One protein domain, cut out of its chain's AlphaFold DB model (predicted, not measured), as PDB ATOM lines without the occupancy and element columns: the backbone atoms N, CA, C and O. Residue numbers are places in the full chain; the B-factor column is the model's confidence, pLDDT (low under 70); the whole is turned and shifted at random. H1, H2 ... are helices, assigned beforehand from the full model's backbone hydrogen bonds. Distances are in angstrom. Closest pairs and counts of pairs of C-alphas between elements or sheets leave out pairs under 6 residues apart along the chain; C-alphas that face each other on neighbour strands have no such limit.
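This is residues 23 to 62 of the 144 residues of an uncharacterized protein of Neptuniibacter sp. Phe_28 (UniProt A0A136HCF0). What shape does the model make? Two helices, H1 and H2, fold back side by side as a hairpin, and a third helix, H3, turns off from the end of H2 at a steep angle, making a corner with it. The end of H3 and what follows it, residues 57 to 62, stick out from the rest. What is it made of, and how large is it? The printed part has 40 residues with three named helices, in the order H1, H2, H3, and no named strand, and its class is all helix. It is only just loose, close to compact, with a radius of gyration of the C-alphas of 10.8 A, and its C-alphas span 32 by 16 by 12 A, only just a rod.

How do the first two helices stand to each other? H1, residues 25 to 32, and H2, residues 37 to 48, form a helical hairpin: they touch, and run opposite ways at a shallow tilt of 25 degrees. Their closest C-alphas are those of Cys 31 and Arg 40, 5.3 A apart. Where does the third helix stand? H3, residues 50 to 59, is close to H2 but not clearly touching it, the closest C-alphas being those of Tyr 47 and Arg 53, 6.6 A apart. H2 and H3 run the same way at a steep tilt of 68 degrees, only just short of about perpendicular. H1 and H3 are apart. Do the backbones hold the helical pattern? In H2 and H3 every O i to N i+4 pair is within hydrogen-bond range, and in H1 3 of 4 are.

Where does H1 lie? It begins with C-alpha 25 of Asp 25 at (147.429, 130.041, 174.430) and measures 10.5 A from first to last C-alpha. Where is H2? It begins at C-alpha 37 of Pro 37, at (154.374, 145.599, 178.857), and with 12 residues and 16.5 A it is the longest helix by residues. Where does H3 end? It ends at Cys 59, with its C-alpha at (136.922, 132.658, 161.349), and measures 14.1 A.

How far does the printed part reach? The two C-alphas farthest apart are those of Asp 36 and Lys 61, at 32.9 A, while those of Val 23 and Asn 62, the first and last printed, are 19.1 A apart. Is it cut, and how are the helices linked? The printed part has no cut, and both links are tight, with 4 residues between H1 and H2 and 1 between H2 and H3. What stands free, and where is confidence low? Residues 57 to 62 stand free, of which 57 to 59 belong to H3. The mean pLDDT of the printed part is 82.8, and residue 23 is the one printed residue under 70.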
ATOM      1  N   VAL A  23     140.332 132.608 176.232       66.19
ATOM      2  CA  VAL A  23     141.421 133.048 175.356       66.19
ATOM      3  C   VAL A  23     142.401 131.891 175.245       66.19
ATOM      4  O   VAL A  23     142.764 131.314 176.269       66.19
ATOM      5  N   ASN A  24     142.781 131.521 174.025       73.31
ATOM      6  CA  ASN A  24     143.658 130.372 173.834       73.31
ATOM      7  C   ASN A  24     145.142 130.755 173.874       73.31
ATOM      8  O   ASN A  24     145.506 131.895 173.587       73.31
ATOM      9  N   ASP A  25     146.003 129.786 174.200       75.38
ATOM     10  CA  ASP A  25     147.429 130.041 174.430       75.38
ATOM     11  C   ASP A  25     148.158 130.570 173.191       75.38
ATOM     12  O   ASP A  25     149.072 131.374 173.331       75.38
ATOM     13  N   ALA A  26     147.743 130.204 171.975       74.62
ATOM     14  CA  ALA A  26     148.347 130.761 170.764       74.62
ATOM     15  C   ALA A  26     148.052 132.243 170.553       74.62
ATOM     16  O   ALA A  26     148.909 132.965 170.048       74.62
ATOM     17  N   GLU A  27     146.848 132.704 170.893       79.94
ATOM     18  CA  GLU A  27     146.515 134.130 170.840       79.94
ATOM     19  C   GLU A  27     147.342 134.910 171.868       79.94
ATOM     20  O   GLU A  27     147.821 136.007 171.579       79.94
ATOM     21  N   LEU A  28     147.576 134.314 173.042       82.69
ATOM     22  CA  LEU A  28     148.438 134.894 174.071       82.69
ATOM     23  C   LEU A  28     149.918 134.871 173.683       82.69
ATOM     24  O   LEU A  28     150.631 135.812 174.025       82.69
ATOM     25  N   GLU A  29     150.375 133.846 172.965       81.56
ATOM     26  CA  GLU A  29     151.756 133.745 172.488       81.56
ATOM     27  C   GLU A  29     152.098 134.900 171.541       81.56
ATOM     28  O   GLU A  29     153.124 135.542 171.735       81.56
ATOM     29  N   LYS A  30     151.189 135.275 170.627       80.44
ATOM     30  CA  LYS A  30     151.375 136.471 169.779       80.44
ATOM     31  C   LYS A  30     151.549 137.744 170.605       80.44
ATOM     32  O   LYS A  30     152.307 138.635 170.251       80.44
ATOM     33  N   CYS A  31     150.866 137.846 171.746       87.00
ATOM     34  CA  CYS A  31     151.045 139.001 172.620       87.00
ATOM     35  C   CYS A  31     152.418 139.028 173.310       87.00
ATOM     36  O   CYS A  31     152.842 140.095 173.753       87.00
ATOM     37  N   ARG A  32     153.111 137.888 173.438       86.62
ATOM     38  CA  ARG A  32     154.440 137.814 174.069       86.62
ATOM     39  C   ARG A  32     155.548 138.387 173.191       86.62
ATOM     40  O   ARG A  32     156.584 138.752 173.736       86.62
ATOM     41  N   GLU A  33     155.313 138.518 171.887       86.38
ATOM     42  CA  GLU A  33     156.237 139.159 170.941       86.38
ATOM     43  C   GLU A  33     156.412 140.656 171.232       86.38
ATOM     44  O   GLU A  33     157.469 141.228 170.966       86.38
ATOM     45  N   TYR A  34     155.413 141.297 171.851       87.38
ATOM     46  CA  TYR A  34     155.533 142.680 172.297       87.38
ATOM     47  C   TYR A  34     156.421 142.772 173.545       87.38
ATOM     48  O   TYR A  34     156.074 142.292 174.632       87.38
ATOM     49  N   THR A  35     157.558 143.448 173.386       89.25
ATOM     50  CA  THR A  35     158.514 143.737 174.464       89.25
ATOM     51  C   THR A  35     157.964 144.762 175.459       89.25
ATOM     52  O   THR A  35     158.192 144.627 176.663       89.25
ATOM     53  N   ASP A  36     157.184 145.737 174.984       93.75
ATOM     54  CA  ASP A  36     156.516 146.733 175.824       93.75
ATOM     55  C   ASP A  36     155.367 146.100 176.651       93.75
ATOM     56  O   ASP A  36     154.415 145.545 176.083       93.75
ATOM     57  N   PRO A  37     155.396 146.198 177.997       90.06
ATOM     58  CA  PRO A  37     154.374 145.599 178.857       90.06
ATOM     59  C   PRO A  37     152.963 146.176 178.678       90.06
ATOM     60  O   PRO A  37     151.981 145.449 178.846       90.06
ATOM     61  N   SER A  38     152.841 147.463 178.343       90.69
ATOM     62  CA  SER A  38     151.562 148.144 178.116       90.69
ATOM     63  C   SER A  38     150.925 147.678 176.809       90.69
ATOM     64  O   SER A  38     149.738 147.341 176.777       90.69
ATOM     65  N   VAL A  39     151.719 147.567 175.740       90.31
ATOM     66  CA  VAL A  39     151.274 147.029 174.445       90.31
ATOM     67  C   VAL A  39     150.866 145.564 174.585       90.31
ATOM     68  O   VAL A  39     149.762 145.187 174.181       90.31
ATOM     69  N   ARG A  40     151.688 144.753 175.260       91.19
ATOM     70  CA  ARG A  40     151.353 143.361 175.581       91.19
ATOM     71  C   ARG A  40     150.053 143.252 176.380       91.19
ATOM     72  O   ARG A  40     149.196 142.432 176.054       91.19
ATOM     73  N   GLY A  41     149.867 144.100 177.392       86.75
ATOM     74  CA  GLY A  41     148.640 144.157 178.188       86.75
ATOM     75  C   GLY A  41     147.404 144.476 177.344       86.75
ATOM     76  O   GLY A  41     146.386 143.789 177.458       86.75
ATOM     77  N   LYS A  42     147.499 145.461 176.445       89.88
ATOM     78  CA  LYS A  42     146.421 145.816 175.504       89.88
ATOM     79  C   LYS A  42     146.091 144.667 174.548       89.88
ATOM     80  O   LYS A  42     144.912 144.383 174.348       89.88
ATOM     81  N   CYS A  43     147.103 143.972 174.028       87.94
ATOM     82  CA  CYS A  43     146.926 142.788 173.184       87.94
ATOM     83  C   CYS A  43     146.142 141.685 173.912       87.94
ATOM     84  O   CYS A  43     145.134 141.189 173.406       87.94
ATOM     85  N   VAL A  44     146.525 141.360 175.152       87.69
ATOM     86  CA  VAL A  44     145.808 140.359 175.960       87.69
ATOM     87  C   VAL A  44     144.361 140.787 176.211       87.69
ATOM     88  O   VAL A  44     143.447 139.967 176.111       87.69
ATOM     89  N   GLN A  45     144.127 142.065 176.524       86.88
ATOM     90  CA  GLN A  45     142.773 142.576 176.750       86.88
ATOM     91  C   GLN A  45     141.915 142.526 175.485       86.88
ATOM     92  O   GLN A  45     140.743 142.179 175.580       86.88
ATOM     93  N   MET A  46     142.484 142.794 174.307       86.62
ATOM     94  CA  MET A  46     141.787 142.677 173.024       86.62
ATOM     95  C   MET A  46     141.231 141.264 172.810       86.62
ATOM     96  O   MET A  46     140.048 141.124 172.504       86.62
ATOM     97  N   TYR A  47     142.030 140.218 173.042       82.50
ATOM     98  CA  TYR A  47     141.565 138.829 172.919       82.50
ATOM     99  C   TYR A  47     140.555 138.424 174.000       82.50
ATOM    100  O   TYR A  47     139.763 137.495 173.818       82.50
ATOM    101  N   LYS A  48     140.521 139.139 175.129       81.81
ATOM    102  CA  LYS A  48     139.494 138.939 176.156       81.81
ATOM    103  C   LYS A  48     138.138 139.548 175.792       81.81
ATOM    104  O   LYS A  48     137.153 139.170 176.423       81.81
ATOM    105  N   ARG A  49     138.058 140.447 174.805       82.94
ATOM    106  CA  ARG A  49     136.787 141.067 174.412       82.94
ATOM    107  C   ARG A  49     135.884 140.094 173.647       82.94
ATOM    108  O   ARG A  49     136.348 139.242 172.891       82.94
ATOM    109  N   THR A  50     134.575 140.215 173.861       74.12
ATOM    110  CA  THR A  50     133.554 139.314 173.298       74.12
ATOM    111  C   THR A  50     133.447 139.409 171.776       74.12
ATOM    112  O   THR A  50     133.267 138.389 171.117       74.12
ATOM    113  N   ASP A  51     133.602 140.604 171.212       74.06
ATOM    114  CA  ASP A  51     133.635 140.873 169.770       74.06
ATOM    115  C   ASP A  51     134.814 140.166 169.086       74.06
ATOM    116  O   ASP A  51     134.610 139.418 168.129       74.06
ATOM    117  N   THR A  52     136.026 140.295 169.634       76.06
ATOM    118  CA  THR A  52     137.219 139.591 169.137       76.06
ATOM    119  C   THR A  52     137.017 138.077 169.166       76.06
ATOM    120  O   THR A  52     137.374 137.370 168.223       76.06
ATOM    121  N   ARG A  53     136.398 137.558 170.231       75.00
ATOM    122  CA  ARG A  53     136.107 136.124 170.367       75.00
ATOM    123  C   ARG A  53     135.047 135.652 169.373       75.00
ATOM    124  O   ARG A  53     135.197 134.574 168.802       75.00
ATOM    125  N   ALA A  54     134.002 136.445 169.137       73.25
ATOM    126  CA  ALA A  54     132.981 136.150 168.136       73.25
ATOM    127  C   ALA A  54     133.571 136.147 166.716       73.25
ATOM    128  O   ALA A  54     133.287 135.238 165.934       73.25
ATOM    129  N   ALA A  55     134.458 137.097 166.412       73.50
ATOM    130  CA  ALA A  55     135.205 137.130 165.158       73.50
ATOM    131  C   ALA A  55     136.113 135.896 165.001       73.50
ATOM    132  O   ALA A  55     136.073 135.243 163.957       73.50
ATOM    133  N   SER A  56     136.850 135.500 166.047       76.88
ATOM    134  CA  SER A  56     137.625 134.246 166.058       76.88
ATOM    135  C   SER A  56     136.742 133.019 165.813       76.88
ATOM    136  O   SER A  56     137.093 132.155 165.011       76.88
ATOM    137  N   ALA A  57     135.577 132.939 166.463       77.88
ATOM    138  CA  ALA A  57     134.639 131.832 166.287       77.88
ATOM    139  C   ALA A  57     134.052 131.779 164.867       77.88
ATOM    140  O   ALA A  57     133.850 130.690 164.327       77.88
ATOM    141  N   SER A  58     133.804 132.938 164.250       82.06
ATOM    142  CA  SER A  58     133.397 133.033 162.845       82.06
ATOM    143  C   SER A  58     134.517 132.564 161.912       82.06
ATOM    144  O   SER A  58     134.295 131.688 161.078       82.06
ATOM    145  N   CYS A  59     135.746 133.046 162.127       85.06
ATOM    146  CA  CYS A  59     136.922 132.658 161.349       85.06
ATOM    147  C   CYS A  59     137.180 131.148 161.408       85.06
ATOM    148  O   CYS A  59     137.403 130.534 160.376       85.06
ATOM    149  N   LYS A  60     137.028 130.511 162.578       85.62
ATOM    150  CA  LYS A  60     137.163 129.052 162.750       85.62
ATOM    151  C   LYS A  60     136.220 128.232 161.865       85.62
ATOM    152  O   LYS A  60     136.491 127.069 161.570       85.62
ATOM    153  N   LYS A  61     135.090 128.800 161.432       86.50
ATOM    154  CA  LYS A  61     134.185 128.117 160.500       86.50
ATOM    155  C   LYS A  61     134.747 128.085 159.078       86.50
ATOM    156  O   LYS A  61     134.322 127.218 158.321       86.50
ATOM    157  N   ASN A  62     135.677 128.959 158.718       91.81
ATOM    158  CA  ASN A  62     136.296 129.008 157.401       91.81
ATOM    159  C   ASN A  62     137.749 128.507 157.500       91.81
ATOM    160  O   ASN A  62     138.551 129.072 158.235       91.81
TER     161      ASN A  62